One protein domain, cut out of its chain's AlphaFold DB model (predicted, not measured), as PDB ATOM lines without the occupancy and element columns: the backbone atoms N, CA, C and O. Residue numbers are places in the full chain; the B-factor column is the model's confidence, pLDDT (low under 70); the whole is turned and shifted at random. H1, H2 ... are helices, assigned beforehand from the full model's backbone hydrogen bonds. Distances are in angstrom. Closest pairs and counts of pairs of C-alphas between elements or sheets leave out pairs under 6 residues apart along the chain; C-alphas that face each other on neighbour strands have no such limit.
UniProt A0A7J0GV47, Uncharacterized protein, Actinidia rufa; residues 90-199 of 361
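Overview. This is residues 90 to 199 of the 361 residues of an uncharacterized protein of Actinidia rufa (UniProt A0A7J0GV47). One long straight helix, H1, runs out as an arm from a small head of four short helices, H2 to H5; residues 90 to 115 of H1 stick out free, and the chain folds back after H1 so that H3 packs across its other end. H3, H4 and H5 make the core of the head, while H2 sits loosely at its edge, near H3, after a long link. The printed part has 110 residues with five named helices, in the order H1, H2, H3, H4, H5, and no named strand; its class is all helix. It is only just loose, close to extended, with a radius of gyration of the C-alphas of 19.6 A. The C-alphas span 70 by 33 by 27 A, and the arm makes the length.

Along the chain. H1 is residues 90 to 129 and runs 58.8 A, from C-alpha 90 at (-50.052, -13.152, 3.934) to C-alpha 129 at (1.139, -4.181, -23.485). H2 is residues 141 to 152, 16.4 A long. H3 is residues 157 to 167, 15.4 A. H4 is residues 170 to 178, 12.8 A. H5 is residues 184 to 193, 14.3 A, and ends with C-alpha 193 at (-24.499, 7.738, -33.007).

Arrangement. H1 touches H3 with residues 120 to 127 alone; the closest C-alphas, of Gly 123 and Asn 166, are 6.3 A apart. Their lines are about perpendicular, at 78 degrees. H1 and H4 are only just apart, with their closest C-alphas at 8.2 A. H2 and H3 are close but not clearly touching, with the closest C-alphas, of Ile 151 and Lys 160, 7.2 A apart. H3 touches H5, closest at the C-alphas of Cys 161 and Phe 184, 5.3 A; they run the same way at a tilt of 36 degrees, only just steep. H4 touches H5, closest at the C-alphas of Val 176 and Cys 190, 7.2 A, opposite ways at a steep tilt of 61 degrees. The helix packing is mostly crossed: of the touching pairs H1 and H3, H3 and H5, and H4 and H5, 0 are at a shallow tilt. In H1, H2, H3 and H5 every O i to N i+4 pair is within hydrogen-bond range; in H4 it is 4 of 5.

Size, cuts and confidence. The two C-alphas farthest apart, of Phe 90 and Val 142, are 70.0 A apart. Without residues 90 to 115, the body of 84 residues spans 34 by 34 by 28 A. The printed part has no cut. The link from H1 to H2, of 11 residues, is long; the other three are tight. The mean pLDDT of the printed part is 81.0, and 20 residues are under 70, among them residues 135 to 139, 150 to 154 and 195 to 199.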
ATOM      1  N   PHE A  90     -50.342 -13.230   5.367       92.12
ATOM      2  CA  PHE A  90     -50.052 -13.152   3.934       92.12
ATOM      3  C   PHE A  90     -49.330 -11.847   3.575       92.12
ATOM      4  O   PHE A  90     -48.330 -11.854   2.860       92.12
ATOM      5  N   ALA A  91     -49.773 -10.717   4.136       89.75
ATOM      6  CA  ALA A  91     -49.111  -9.431   3.918       89.75
ATOM      7  C   ALA A  91     -47.648  -9.439   4.401       89.75
ATOM      8  O   ALA A  91     -46.766  -8.898   3.730       89.75
ATOM      9  N   ARG A  92     -47.368 -10.089   5.538       92.75
ATOM     10  CA  ARG A  92     -46.009 -10.219   6.085       92.75
ATOM     11  C   ARG A  92     -45.121 -11.107   5.217       92.75
ATOM     12  O   ARG A  92     -43.984 -10.729   4.944       92.75
ATOM     13  N   GLU A  93     -45.648 -12.225   4.730       95.88
ATOM     14  CA  GLU A  93     -44.927 -13.126   3.825       95.88
ATOM     15  C   GLU A  93     -44.579 -12.439   2.500       95.88
ATOM     16  O   GLU A  93     -43.430 -12.488   2.058       95.88
ATOM     17  N   VAL A  94     -45.526 -11.708   1.902       94.81
ATOM     18  CA  VAL A  94     -45.279 -10.951   0.664       94.81
ATOM     19  C   VAL A  94     -44.187  -9.898   0.870       94.81
ATOM     20  O   VAL A  94     -43.277  -9.783   0.044       94.81
ATOM     21  N   VAL A  95     -44.222  -9.158   1.982       95.50
ATOM     22  CA  VAL A  95     -43.185  -8.164   2.303       95.50
ATOM     23  C   VAL A  95     -41.818  -8.828   2.485       95.50
ATOM     24  O   VAL A  95     -40.831  -8.323   1.944       95.50
ATOM     25  N   ALA A  96     -41.749  -9.967   3.181       97.12
ATOM     26  CA  ALA A  96     -40.509 -10.715   3.377       97.12
ATOM     27  C   ALA A  96     -39.913 -11.193   2.040       97.12
ATOM     28  O   ALA A  96     -38.735 -10.945   1.765       97.12
ATOM     29  N   VAL A  97     -40.735 -11.775   1.160       96.81
ATOM     30  CA  VAL A  97     -40.311 -12.218  -0.180       96.81
ATOM     31  C   VAL A  97     -39.814 -11.040  -1.021       96.81
ATOM     32  O   VAL A  97     -38.762 -11.126  -1.659       96.81
ATOM     33  N   MET A  98     -40.517  -9.905  -0.998       95.00
ATOM     34  CA  MET A  98     -40.083  -8.705  -1.718       95.00
ATOM     35  C   MET A  98     -38.748  -8.156  -1.199       95.00
ATOM     36  O   MET A  98     -37.935  -7.667  -1.993       95.00
ATOM     37  N   LEU A  99     -38.508  -8.216   0.113       96.75
ATOM     38  CA  LEU A  99     -37.246  -7.780   0.710       96.75
ATOM     39  C   LEU A  99     -36.087  -8.688   0.282       96.75
ATOM     40  O   LEU A  99     -35.032  -8.189  -0.122       96.75
ATOM     41  N   GLU A 100     -36.305 -10.002   0.275       96.94
ATOM     42  CA  GLU A 100     -35.297 -10.981  -0.135       96.94
ATOM     43  C   GLU A 100     -34.983 -10.887  -1.636       96.94
ATOM     44  O   GLU A 100     -33.820 -10.872  -2.053       96.94
ATOM     45  N   MET A 101     -35.999 -10.678  -2.477       92.06
ATOM     46  CA  MET A 101     -35.800 -10.392  -3.902       92.06
ATOM     47  C   MET A 101     -34.991  -9.110  -4.136       92.06
ATOM     48  O   MET A 101     -34.130  -9.056  -5.019       92.06
ATOM     49  N   LYS A 102     -35.230  -8.057  -3.344       92.94
ATOM     50  CA  LYS A 102     -34.417  -6.836  -3.417       92.94
ATOM     51  C   LYS A 102     -32.969  -7.118  -3.029       92.94
ATOM     52  O   LYS A 102     -32.069  -6.619  -3.710       92.94
ATOM     53  N   ARG A 103     -32.734  -7.913  -1.984       94.50
ATOM     54  CA  ARG A 103     -31.390  -8.265  -1.510       94.50
ATOM     55  C   ARG A 103     -30.611  -9.061  -2.557       94.50
ATOM     56  O   ARG A 103     -29.529  -8.644  -2.969       94.50
ATOM     57  N   THR A 104     -31.204 -10.137  -3.069       93.62
ATOM     58  CA  THR A 104     -30.605 -10.991  -4.109       93.62
ATOM     59  C   THR A 104     -30.315 -10.221  -5.402       93.62
ATOM     60  O   THR A 104     -29.264 -10.413  -6.021       93.62
ATOM     61  N   ARG A 105     -31.184  -9.277  -5.797       86.06
ATOM     62  CA  ARG A 105     -30.948  -8.410  -6.964       86.06
ATOM     63  C   ARG A 105     -29.727  -7.509  -6.788       86.06
ATOM     64  O   ARG A 105     -28.924  -7.402  -7.715       86.06
ATOM     65  N   HIS A 106     -29.586  -6.861  -5.632       91.69
ATOM     66  CA  HIS A 106     -28.431  -6.000  -5.367       91.69
ATOM     67  C   HIS A 106     -27.129  -6.800  -5.381       91.69
ATOM     68  O   HIS A 106     -26.155  -6.359  -5.990       91.69
ATOM     69  N   GLU A 107     -27.138  -8.002  -4.807       92.44
ATOM     70  CA  GLU A 107     -25.960  -8.867  -4.797       92.44
ATOM     71  C   GLU A 107     -25.572  -9.330  -6.208       92.44
ATOM     72  O   GLU A 107     -24.409  -9.250  -6.600       92.44
ATOM     73  N   LYS A 108     -26.553  -9.694  -7.043       84.94
ATOM     74  CA  LYS A 108     -26.304 -10.037  -8.451       84.94
ATOM     75  C   LYS A 108     -25.694  -8.869  -9.232       84.94
ATOM     76  O   LYS A 108     -24.764  -9.076 -10.012       84.94
ATOM     77  N   ILE A 109     -26.184  -7.645  -9.015       84.25
ATOM     78  CA  ILE A 109     -25.626  -6.434  -9.639       84.25
ATOM     79  C   ILE A 109     -24.188  -6.195  -9.159       84.25
ATOM     80  O   ILE A 109     -23.328  -5.848  -9.972       84.25
ATOM     81  N   ARG A 110     -23.911  -6.402  -7.865       88.06
ATOM     82  CA  ARG A 110     -22.570  -6.261  -7.280       88.06
ATOM     83  C   ARG A 110     -21.583  -7.238  -7.913       88.06
ATOM     84  O   ARG A 110     -20.588  -6.796  -8.485       88.06
ATOM     85  N   ILE A 111     -21.909  -8.531  -7.927       87.50
ATOM     86  CA  ILE A 111     -21.079  -9.579  -8.541       87.50
ATOM     87  C   ILE A 111     -20.854  -9.283 -10.028       87.50
ATOM     88  O   ILE A 111     -19.731  -9.367 -10.521       87.50
ATOM     89  N   GLN A 112     -21.893  -8.879 -10.764       74.56
ATOM     90  CA  GLN A 112     -21.754  -8.564 -12.185       74.56
ATOM     91  C   GLN A 112     -20.815  -7.371 -12.426       74.56
ATOM     92  O   GLN A 112     -20.004  -7.410 -13.357       74.56
ATOM     93  N   ARG A 113     -20.873  -6.329 -11.586       74.50
ATOM     94  CA  ARG A 113     -19.935  -5.193 -11.631       74.50
ATOM     95  C   ARG A 113     -18.505  -5.616 -11.300       74.50
ATOM     96  O   ARG A 113     -17.578  -5.175 -11.972       74.50
ATOM     97  N   GLU A 114     -18.312  -6.490 -10.319       82.56
ATOM     98  CA  GLU A 114     -16.984  -6.994  -9.951       82.56
ATOM     99  C   GLU A 114     -16.378  -7.867 -11.062       82.56
ATOM    100  O   GLU A 114     -15.234  -7.647 -11.465       82.56
ATOM    101  N   VAL A 115     -17.159  -8.786 -11.640       75.06
ATOM    102  CA  VAL A 115     -16.718  -9.657 -12.746       75.06
ATOM    103  C   VAL A 115     -16.393  -8.844 -14.003       75.06
ATOM    104  O   VAL A 115     -15.384  -9.097 -14.669       75.06
ATOM    105  N   THR A 116     -17.221  -7.851 -14.339       65.25
ATOM    106  CA  THR A 116     -16.960  -6.964 -15.486       65.25
ATOM    107  C   THR A 116     -15.753  -6.060 -15.241       65.25
ATOM    108  O   THR A 116     -14.932  -5.907 -16.142       65.25
ATOM    109  N   SER A 117     -15.577  -5.547 -14.021       78.44
ATOM    110  CA  SER A 117     -14.403  -4.762 -13.625       78.44
ATOM    111  C   SER A 117     -13.111  -5.576 -13.707       78.44
ATOM    112  O   SER A 117     -12.133  -5.113 -14.291       78.44
ATOM    113  N   ALA A 118     -13.097  -6.816 -13.206       76.00
ATOM    114  CA  ALA A 118     -11.922  -7.682 -13.275       76.00
ATOM    115  C   ALA A 118     -11.498  -7.954 -14.727       76.00
ATOM    116  O   ALA A 118     -10.335  -7.735 -15.075       76.00
ATOM    117  N   ARG A 119     -12.454  -8.327 -15.592       68.44
ATOM    118  CA  ARG A 119     -12.204  -8.529 -17.029       68.44
ATOM    119  C   ARG A 119     -11.753  -7.249 -17.729       68.44
ATOM    120  O   ARG A 119     -10.857  -7.306 -18.563       68.44
ATOM    121  N   PHE A 120     -12.337  -6.102 -17.381       68.56
ATOM    122  CA  PHE A 120     -11.931  -4.810 -17.929       68.56
ATOM    123  C   PHE A 120     -10.495  -4.453 -17.534       68.56
ATOM    124  O   PHE A 120      -9.695  -4.096 -18.394       68.56
ATOM    125  N   ARG A 121     -10.124  -4.605 -16.255       75.44
ATOM    126  CA  ARG A 121      -8.744  -4.364 -15.802       75.44
ATOM    127  C   ARG A 121      -7.748  -5.269 -16.518       75.44
ATOM    128  O   ARG A 121      -6.651  -4.821 -16.836       75.44
ATOM    129  N   GLU A 122      -8.101  -6.528 -16.747       74.00
ATOM    130  CA  GLU A 122      -7.247  -7.472 -17.468       74.00
ATOM    131  C   GLU A 122      -7.117  -7.112 -18.952       74.00
ATOM    132  O   GLU A 122      -5.999  -7.013 -19.457       74.00
ATOM    133  N   GLY A 123      -8.229  -6.769 -19.609       72.50
ATOM    134  CA  GLY A 123      -8.221  -6.243 -20.974       72.50
ATOM    135  C   GLY A 123      -7.391  -4.964 -21.110       72.50
ATOM    136  O   GLY A 123      -6.619  -4.833 -22.054       72.50
ATOM    137  N   MET A 124      -7.458  -4.057 -20.133       71.94
ATOM    138  CA  MET A 124      -6.641  -2.839 -20.107       71.94
ATOM    139  C   MET A 124      -5.151  -3.122 -19.887       71.94
ATOM    140  O   MET A 124      -4.315  -2.403 -20.430       71.94
ATOM    141  N   LYS A 125      -4.789  -4.161 -19.124       80.19
ATOM    142  CA  LYS A 125      -3.387  -4.600 -19.016       80.19
ATOM    143  C   LYS A 125      -2.874  -5.107 -20.361       80.19
ATOM    144  O   LYS A 125      -1.768  -4.754 -20.749       80.19
ATOM    145  N   GLU A 126      -3.665  -5.908 -21.070       74.06
ATOM    146  CA  GLU A 126      -3.310  -6.409 -22.402       74.06
ATOM    147  C   GLU A 126      -3.244  -5.279 -23.438       74.06
ATOM    148  O   GLU A 126      -2.307  -5.222 -24.229       74.06
ATOM    149  N   PHE A 127      -4.170  -4.320 -23.373       71.25
ATOM    150  CA  PHE A 127      -4.152  -3.121 -24.203       71.25
ATOM    151  C   PHE A 127      -2.877  -2.300 -23.985       71.25
ATOM    152  O   PHE A 127      -2.198  -1.972 -24.950       71.25
ATOM    153  N   ARG A 128      -2.490  -2.047 -22.727       78.62
ATOM    154  CA  ARG A 128      -1.244  -1.333 -22.399       78.62
ATOM    155  C   ARG A 128       0.012  -2.062 -22.883       78.62
ATOM    156  O   ARG A 128       0.960  -1.397 -23.272       78.62
ATOM    157  N   LYS A 129       0.017  -3.402 -22.916       81.12
ATOM    158  CA  LYS A 129       1.139  -4.181 -23.485       81.12
ATOM    159  C   LYS A 129       1.341  -3.934 -24.981       81.12
ATOM    160  O   LYS A 129       2.438  -4.162 -25.473       81.12
ATOM    161  N   MET A 130       0.307  -3.490 -25.698       70.00
ATOM    162  CA  MET A 130       0.405  -3.159 -27.120       70.00
ATOM    163  C   MET A 130       0.925  -1.739 -27.381       70.00
ATOM    164  O   MET A 130       0.913  -1.333 -28.537       70.00
ATOM    165  N   ASN A 131       1.353  -0.998 -26.345       78.44
ATOM    166  CA  ASN A 131       1.850   0.381 -26.446       78.44
ATOM    167  C   ASN A 131       0.993   1.239 -27.394       78.44
ATOM    168  O   ASN A 131       1.482   1.687 -28.432       78.44
ATOM    169  N   PRO A 132      -0.311   1.401 -27.095       78.31
ATOM    170  CA  PRO A 132      -1.180   2.215 -27.928       78.31
ATOM    171  C   PRO A 132      -0.607   3.639 -27.996       78.31
ATOM    172  O   PRO A 132      -0.156   4.140 -26.959       78.31
ATOM    173  N   PRO A 133      -0.606   4.285 -29.175       78.00
ATOM    174  CA  PRO A 133      -0.169   5.669 -29.282       78.00
ATOM    175  C   PRO A 133      -1.022   6.543 -28.357       78.00
ATOM    176  O   PRO A 133      -2.227   6.308 -28.212       78.00
ATOM    177  N   SER A 134      -0.396   7.511 -27.688       71.50
ATOM    178  CA  SER A 134      -1.143   8.493 -26.911       71.50
ATOM    179  C   SER A 134      -1.838   9.449 -27.883       71.50
ATOM    180  O   SER A 134      -1.244   9.940 -28.842       71.50
ATOM    181  N   PHE A 135      -3.140   9.641 -27.688       63.34
ATOM    182  CA  PHE A 135      -3.968  10.512 -28.521       63.34
ATOM    183  C   PHE A 135      -4.099  11.868 -27.832       63.34
ATOM    184  O   PHE A 135      -5.196  12.292 -27.487       63.34
ATOM    185  N   ASP A 136      -2.966  12.516 -27.577       69.62
ATOM    186  CA  ASP A 136      -2.911  13.757 -26.796       69.62
ATOM    187  C   ASP A 136      -3.129  15.001 -27.686       69.62
ATOM    188  O   ASP A 136      -2.568  16.057 -27.418       69.62
ATOM    189  N   ASP A 137      -3.872  14.858 -28.793       61.72
ATOM    190  CA  ASP A 137      -4.093  15.844 -29.875       61.72
ATOM    191  C   ASP A 137      -2.820  16.405 -30.562       61.72
ATOM    192  O   ASP A 137      -2.904  17.048 -31.604       61.72
ATOM    193  N   LEU A 138      -1.634  16.086 -30.037       61.84
ATOM    194  CA  LEU A 138      -0.300  16.338 -30.597       61.84
ATOM    195  C   LEU A 138       0.313  15.098 -31.270       61.84
ATOM    196  O   LEU A 138       1.427  15.155 -31.787       61.84
ATOM    197  N   GLY A 139      -0.380  13.959 -31.215       62.69
ATOM    198  CA  GLY A 139       0.111  12.699 -31.765       62.69
ATOM    199  C   GLY A 139       0.122  12.708 -33.293       62.69
ATOM    200  O   GLY A 139      -0.853  13.119 -33.920       62.69
ATOM    201  N   ASP A 140       1.206  12.204 -33.886       71.56
ATOM    202  CA  ASP A 140       1.339  12.066 -35.336       71.56
ATOM    203  C   ASP A 140       0.195  11.186 -35.902       71.56
ATOM    204  O   ASP A 140       0.084   9.998 -35.549       71.56
ATOM    205  N   PRO A 141      -0.671  11.728 -36.781       71.12
ATOM    206  CA  PRO A 141      -1.788  10.987 -37.363       71.12
ATOM    207  C   PRO A 141      -1.336   9.754 -38.161       71.12
ATOM    208  O   PRO A 141      -2.093   8.783 -38.268       71.12
ATOM    209  N   VAL A 142      -0.099   9.735 -38.672       74.81
ATOM    210  CA  VAL A 142       0.473   8.589 -39.393       74.81
ATOM    211  C   VAL A 142       0.681   7.400 -38.451       74.81
ATOM    212  O   VAL A 142       0.366   6.259 -38.803       74.81
ATOM    213  N   VAL A 143       1.118   7.652 -37.214       73.50
ATOM    214  CA  VAL A 143       1.308   6.613 -36.188       73.50
ATOM    215  C   VAL A 143      -0.035   6.006 -35.773       73.50
ATOM    216  O   VAL A 143      -0.159   4.782 -35.655       73.50
ATOM    217  N   ALA A 144      -1.075   6.833 -35.628       69.88
ATOM    218  CA  ALA A 144      -2.435   6.359 -35.374       69.88
ATOM    219  C   ALA A 144      -2.965   5.493 -36.533       69.88
ATOM    220  O   ALA A 144      -3.541   4.425 -36.299       69.88
ATOM    221  N   GLY A 145      -2.717   5.909 -37.779       71.88
ATOM    222  CA  GLY A 145      -3.056   5.147 -38.983       71.88
ATOM    223  C   GLY A 145      -2.353   3.787 -39.049       71.88
ATOM    224  O   GLY A 145      -2.990   2.767 -39.341       71.88
ATOM    225  N   HIS A 146      -1.065   3.724 -38.701       72.75
ATOM    226  CA  HIS A 146      -0.326   2.464 -38.650       72.75
ATOM    227  C   HIS A 146      -0.859   1.536 -37.543       72.75
ATOM    228  O   HIS A 146      -1.049   0.337 -37.781       72.75
ATOM    229  N   TRP A 147      -1.162   2.070 -36.359       73.81
ATOM    230  CA  TRP A 147      -1.731   1.288 -35.259       73.81
ATOM    231  C   TRP A 147      -3.124   0.734 -35.605       73.81
ATOM    232  O   TRP A 147      -3.402  -0.450 -35.391       73.81
ATOM    233  N   LEU A 148      -3.977   1.543 -36.243       68.94
ATOM    234  CA  LEU A 148      -5.256   1.085 -36.796       68.94
ATOM    235  C   LEU A 148      -5.054   0.006 -37.869       68.94
ATOM    236  O   LEU A 148      -5.775  -0.992 -37.881       68.94
ATOM    237  N   SER A 149      -4.033   0.129 -38.717       71.38
ATOM    238  CA  SER A 149      -3.709  -0.882 -39.733       71.38
ATOM    239  C   SER A 149      -3.284  -2.224 -39.119       71.38
ATOM    240  O   SER A 149      -3.677  -3.281 -39.614       71.38
ATOM    241  N   GLN A 150      -2.591  -2.223 -37.972       67.06
ATOM    242  CA  GLN A 150      -2.319  -3.457 -37.217       67.06
ATOM    243  C   GLN A 150      -3.600  -4.094 -36.648       67.06
ATOM    244  O   GLN A 150      -3.688  -5.316 -36.519       67.06
ATOM    245  N   ILE A 151      -4.631  -3.296 -36.354       64.88
ATOM    246  CA  ILE A 151      -5.963  -3.807 -35.995       64.88
ATOM    247  C   ILE A 151      -6.682  -4.378 -37.224       64.88
ATOM    248  O   ILE A 151      -7.406  -5.369 -37.102       64.88
ATOM    249  N   HIS A 152      -6.467  -3.826 -38.421       61.69
ATOM    250  CA  HIS A 152      -6.985  -4.416 -39.660       61.69
ATOM    251  C   HIS A 152      -6.396  -5.803 -39.953       61.69
ATOM    252  O   HIS A 152      -7.112  -6.627 -40.525       61.69
ATOM    253  N   LEU A 153      -5.188  -6.088 -39.450       63.22
ATOM    254  CA  LEU A 153      -4.538  -7.408 -39.454       63.22
ATOM    255  C   LEU A 153      -5.215  -8.446 -38.534       63.22
ATOM    256  O   LEU A 153      -4.802  -9.599 -38.438       63.22
ATOM    257  N   VAL A 154      -6.268  -8.056 -37.816       66.38
ATOM    258  CA  VAL A 154      -7.136  -8.990 -37.110       66.38
ATOM    259  C   VAL A 154      -8.105  -9.589 -38.130       66.38
ATOM    260  O   VAL A 154      -9.169  -9.041 -38.397       66.38
ATOM    261  N   ASN A 155      -7.726 -10.734 -38.697       73.06
ATOM    262  CA  ASN A 155      -8.328 -11.315 -39.909       73.06
ATOM    263  C   ASN A 155      -9.824 -11.672 -39.832       73.06
ATOM    264  O   ASN A 155     -10.406 -12.037 -40.846       73.06
ATOM    265  N   THR A 156     -10.466 -11.602 -38.661       87.81
ATOM    266  CA  THR A 156     -11.892 -11.929 -38.538       87.81
ATOM    267  C   THR A 156     -12.689 -10.796 -37.917       87.81
ATOM    268  O   THR A 156     -12.302 -10.203 -36.905       87.81
ATOM    269  N   GLU A 157     -13.854 -10.531 -38.503       86.19
ATOM    270  CA  GLU A 157     -14.785  -9.498 -38.050       86.19
ATOM    271  C   GLU A 157     -15.181  -9.690 -36.578       86.19
ATOM    272  O   GLU A 157     -15.168  -8.744 -35.790       86.19
ATOM    273  N   ALA A 158     -15.377 -10.941 -36.153       86.31
ATOM    274  CA  ALA A 158     -15.642 -11.284 -34.758       86.31
ATOM    275  C   ALA A 158     -14.518 -10.835 -33.804       86.31
ATOM    276  O   ALA A 158     -14.791 -10.344 -32.705       86.31
ATOM    277  N   LYS A 159     -13.248 -10.970 -34.207       87.50
ATOM    278  CA  LYS A 159     -12.109 -10.527 -33.392       87.50
ATOM    279  C   LYS A 159     -11.980  -8.998 -33.390       87.50
ATOM    280  O   LYS A 159     -11.660  -8.448 -32.335       87.50
ATOM    281  N   LYS A 160     -12.297  -8.312 -34.499       87.75
ATOM    282  CA  LYS A 160     -12.380  -6.835 -34.558       87.75
ATOM    283  C   LYS A 160     -13.453  -6.306 -33.606       87.75
ATOM    284  O   LYS A 160     -13.151  -5.500 -32.728       87.75
ATOM    285  N   CYS A 161     -14.662  -6.870 -33.674       89.44
ATOM    286  CA  CYS A 161     -15.750  -6.586 -32.739       89.44
ATOM    287  C   CYS A 161     -15.340  -6.825 -31.284       89.44
ATOM    288  O   CYS A 161     -15.628  -6.001 -30.421       89.44
ATOM    289  N   LYS A 162     -14.659  -7.940 -30.993       89.12
ATOM    290  CA  LYS A 162     -14.216  -8.272 -29.632       89.12
ATOM    291  C   LYS A 162     -13.176  -7.279 -29.109       89.12
ATOM    292  O   LYS A 162     -13.325  -6.804 -27.988       89.12
ATOM    293  N   ARG A 163     -12.162  -6.929 -29.909       86.75
ATOM    294  CA  ARG A 163     -11.153  -5.931 -29.516       86.75
ATOM    295  C   ARG A 163     -11.772  -4.557 -29.288       86.75
ATOM    296  O   ARG A 163     -11.495  -3.943 -28.266       86.75
ATOM    297  N   PHE A 164     -12.657  -4.120 -30.178       88.62
ATOM    298  CA  PHE A 164     -13.336  -2.835 -30.026       88.62
ATOM    299  C   PHE A 164     -14.243  -2.809 -28.795       88.62
ATOM    300  O   PHE A 164     -14.164  -1.885 -27.995       88.62
ATOM    301  N   LYS A 165     -15.026  -3.873 -28.560       87.38
ATOM    302  CA  LYS A 165     -15.830  -4.021 -27.333       87.38
ATOM    303  C   LYS A 165     -14.968  -3.964 -26.068       87.38
ATOM    304  O   LYS A 165     -15.412  -3.384 -25.086       87.38
ATOM    305  N   ASN A 166     -13.757  -4.519 -26.088       86.88
ATOM    306  CA  ASN A 166     -12.844  -4.468 -24.944       86.88
ATOM    307  C   ASN A 166     -12.234  -3.073 -24.710       86.88
ATOM    308  O   ASN A 166     -11.886  -2.764 -23.575       86.88
ATOM    309  N   GLY A 167     -12.098  -2.253 -25.758       86.00
ATOM    310  CA  GLY A 167     -11.590  -0.879 -25.667       86.00
ATOM    311  C   GLY A 167     -12.659   0.183 -25.380       86.00
ATOM    312  O   GLY A 167     -12.321   1.307 -25.024       86.00
ATOM    313  N   LEU A 168     -13.948  -0.147 -25.523       86.94
ATOM    314  CA  LEU A 168     -15.045   0.783 -25.246       86.94
ATOM    315  C   LEU A 168     -15.188   1.076 -23.748       86.94
ATOM    316  O   LEU A 168     -15.009   0.212 -22.890       86.94
ATOM    317  N   ASN A 169     -15.621   2.299 -23.438       86.19
ATOM    318  CA  ASN A 169     -16.021   2.671 -22.086       86.19
ATOM    319  C   ASN A 169     -17.136   1.720 -21.582       86.19
ATOM    320  O   ASN A 169     -18.110   1.505 -22.313       86.19
ATOM    321  N   PRO A 170     -17.061   1.190 -20.344       84.75
ATOM    322  CA  PRO A 170     -18.063   0.262 -19.805       84.75
ATOM    323  C   PRO A 170     -19.515   0.757 -19.897       84.75
ATOM    324  O   PRO A 170     -20.431  -0.039 -20.103       84.75
ATOM    325  N   SER A 171     -19.735   2.071 -19.787       82.25
ATOM    326  CA  SER A 171     -21.066   2.679 -19.924       82.25
ATOM    327  C   SER A 171     -21.638   2.547 -21.342       82.25
ATOM    328  O   SER A 171     -22.811   2.218 -21.512       82.25
ATOM    329  N   PHE A 172     -20.795   2.718 -22.362       84.56
ATOM    330  CA  PHE A 172     -21.147   2.521 -23.770       84.56
ATOM    331  C   PHE A 172     -21.278   1.044 -24.128       84.56
ATOM    332  O   PHE A 172     -22.131   0.663 -24.927       84.56
ATOM    333  N   TRP A 173     -20.455   0.198 -23.515       86.88
ATOM    334  CA  TRP A 173     -20.448  -1.236 -23.769       86.88
ATOM    335  C   TRP A 173     -21.808  -1.890 -23.493       86.88
ATOM    336  O   TRP A 173     -22.284  -2.683 -24.306       86.88
ATOM    337  N   LEU A 174     -22.473  -1.513 -22.393       86.06
ATOM    338  CA  LEU A 174     -23.808  -2.023 -22.057       86.06
ATOM    339  C   LEU A 174     -24.847  -1.661 -23.125       86.06
ATOM    340  O   LEU A 174     -25.626  -2.522 -23.533       86.06
ATOM    341  N   TYR A 175     -24.812  -0.422 -23.620       87.56
ATOM    342  CA  TYR A 175     -25.697   0.041 -24.691       87.56
ATOM    343  C   TYR A 175     -25.458  -0.729 -25.996       87.56
ATOM    344  O   TYR A 175     -26.384  -1.202 -26.656       87.56
ATOM    345  N   VAL A 176     -24.192  -0.921 -26.351       86.69
ATOM    346  CA  VAL A 176     -23.807  -1.653 -27.557       86.69
ATOM    347  C   VAL A 176     -24.227  -3.129 -27.482       86.69
ATOM    348  O   VAL A 176     -24.639  -3.710 -28.489       86.69
ATOM    349  N   ILE A 177     -24.181  -3.747 -26.298       84.81
ATOM    350  CA  ILE A 177     -24.643  -5.128 -26.100       84.81
ATOM    351  C   ILE A 177     -26.157  -5.254 -26.174       84.81
ATOM    352  O   ILE A 177     -26.633  -6.232 -26.754       84.81
ATOM    353  N   SER A 178     -26.917  -4.287 -25.647       87.75
ATOM    354  CA  SER A 178     -28.380  -4.333 -25.755       87.75
ATOM    355  C   SER A 178     -28.855  -4.334 -27.207       87.75
ATOM    356  O   SER A 178     -29.844  -4.988 -27.517       87.75
ATOM    357  N   GLN A 179     -28.095  -3.709 -28.111       89.19
ATOM    358  CA  GLN A 179     -28.405  -3.674 -29.542       89.19
ATOM    359  C   GLN A 179     -28.041  -4.968 -30.292       89.19
ATOM    360  O   GLN A 179     -28.281  -5.069 -31.491       89.19
ATOM    361  N   ARG A 180     -27.455  -5.972 -29.614       89.38
ATOM    362  CA  ARG A 180     -27.087  -7.286 -30.185       89.38
ATOM    363  C   ARG A 180     -26.272  -7.212 -31.487       89.38
ATOM    364  O   ARG A 180     -26.356  -8.102 -32.331       89.38
ATOM    365  N   ILE A 181     -25.429  -6.191 -31.620       91.31
ATOM    366  CA  ILE A 181     -24.655  -5.950 -32.837       91.31
ATOM    367  C   ILE A 181     -23.581  -7.033 -33.027       91.31
ATOM    368  O   ILE A 181     -22.754  -7.284 -32.130       91.31
ATOM    369  N   ARG A 182     -23.612  -7.672 -34.204       87.06
ATOM    370  CA  ARG A 182     -22.697  -8.752 -34.619       87.06
ATOM    371  C   ARG A 182     -21.608  -8.270 -35.580       87.06
ATOM    372  O   ARG A 182     -20.483  -8.758 -35.473       87.06
ATOM    373  N   ASN A 183     -21.927  -7.291 -36.420       92.69
ATOM    374  CA  ASN A 183     -21.033  -6.774 -37.451       92.69
ATOM    375  C   ASN A 183     -20.209  -5.598 -36.933       92.69
ATOM    376  O   ASN A 183     -20.651  -4.841 -36.065       92.69
ATOM    377  N   PHE A 184     -19.004  -5.438 -37.469       90.94
ATOM    378  CA  PHE A 184     -18.090  -4.395 -37.016       90.94
ATOM    379  C   PHE A 184     -18.486  -3.008 -37.533       90.94
ATOM    380  O   PHE A 184     -18.373  -2.031 -36.796       90.94
ATOM    381  N   SER A 185     -19.012  -2.919 -38.757       92.19
ATOM    382  CA  SER A 185     -19.541  -1.672 -39.332       92.19
ATOM    383  C   SER A 185     -20.660  -1.088 -38.470       92.19
ATOM    384  O   SER A 185     -20.577   0.055 -38.023       92.19
ATOM    385  N   ASP A 186     -21.648  -1.920 -38.142       93.31
ATOM    386  CA  ASP A 186     -22.812  -1.549 -37.338       93.31
ATOM    387  C   ASP A 186     -22.388  -1.127 -35.926       93.31
ATOM    388  O   ASP A 186     -22.986  -0.244 -35.311       93.31
ATOM    389  N   LEU A 187     -21.318  -1.743 -35.408       92.06
ATOM    390  CA  LEU A 187     -20.737  -1.424 -34.109       92.06
ATOM    391  C   LEU A 187     -20.153  -0.009 -34.102       92.06
ATOM    392  O   LEU A 187     -20.381   0.742 -33.153       92.06
ATOM    393  N   LEU A 188     -19.417   0.347 -35.157       89.50
ATOM    394  CA  LEU A 188     -18.826   1.672 -35.328       89.50
ATOM    395  C   LEU A 188     -19.890   2.741 -35.565       89.50
ATOM    396  O   LEU A 188     -19.808   3.818 -34.976       89.50
ATOM    397  N   ASP A 189     -20.897   2.451 -36.386       91.00
ATOM    398  CA  ASP A 189     -22.007   3.374 -36.631       91.00
ATOM    399  C   ASP A 189     -22.827   3.604 -35.359       91.00
ATOM    400  O   ASP A 189     -23.184   4.741 -35.041       91.00
ATOM    401  N   CYS A 190     -23.071   2.550 -34.578       89.81
ATOM    402  CA  CYS A 190     -23.715   2.658 -33.275       89.81
ATOM    403  C   CYS A 190     -22.876   3.507 -32.310       89.81
ATOM    404  O   CYS A 190     -23.397   4.448 -31.714       89.81
ATOM    405  N   ALA A 191     -21.568   3.247 -32.212       86.12
ATOM    406  CA  ALA A 191     -20.667   4.035 -31.374       86.12
ATOM    407  C   ALA A 191     -20.625   5.520 -31.787       86.12
ATOM    408  O   ALA A 191     -20.649   6.382 -30.914       86.12
ATOM    409  N   ARG A 192     -20.646   5.826 -33.095       85.56
ATOM    410  CA  ARG A 192     -20.721   7.205 -33.620       85.56
ATOM    411  C   ARG A 192     -22.040   7.904 -33.285       85.56
ATOM    412  O   ARG A 192     -22.048   9.103 -33.021       85.56
ATOM    413  N   ARG A 193     -23.164   7.178 -33.299       86.81
ATOM    414  CA  ARG A 193     -24.499   7.738 -33.007       86.81
ATOM    415  C   ARG A 193     -24.721   8.011 -31.528       86.81
ATOM    416  O   ARG A 193     -25.479   8.919 -31.184       86.81
ATOM    417  N   VAL A 194     -24.084   7.241 -30.649       84.25
ATOM    418  CA  VAL A 194     -24.147   7.494 -29.211       84.25
ATOM    419  C   VAL A 194     -23.254   8.693 -28.907       84.25
ATOM    420  O   VAL A 194     -22.106   8.566 -28.499       84.25
ATOM    421  N   LYS A 195     -23.797   9.898 -29.097       64.62
ATOM    422  CA  LYS A 195     -23.180  11.093 -28.525       64.62
ATOM    423  C   LYS A 195     -23.071  10.872 -27.015       64.62
ATOM    424  O   LYS A 195     -24.066  10.460 -26.405       64.62
ATOM    425  N   PRO A 196     -21.900  11.096 -26.395       61.88
ATOM    426  CA  PRO A 196     -21.769  10.976 -24.956       61.88
ATOM    427  C   PRO A 196     -22.774  11.930 -24.309       61.88
ATOM    428  O   PRO A 196     -22.580  13.140 -24.263       61.88
ATOM    429  N   LYS A 197     -23.858  11.374 -23.756       60.31
ATOM    430  CA  LYS A 197     -24.861  12.121 -22.973       60.31
ATOM    431  C   LYS A 197     -24.254  12.851 -21.765       60.31
ATOM    432  O   LYS A 197     -24.942  13.614 -21.094       60.31
ATOM    433  N   ASN A 198     -22.970  12.631 -21.490       55.31
ATOM    434  CA  ASN A 198     -22.207  13.313 -20.458       55.31
ATOM    435  C   ASN A 198     -22.032  14.815 -20.742       55.31
ATOM    436  O   ASN A 198     -21.835  15.568 -19.791       55.31
ATOM    437  N   GLU A 199     -22.159  15.267 -21.994       52.72
ATOM    438  CA  GLU A 199     -22.053  16.694 -22.335       52.72
ATOM    439  C   GLU A 199     -23.338  17.470 -22.003       52.72
ATOM    440  O   GLU A 199     -23.282  18.536 -21.396       52.72
TER     441      GLU A 199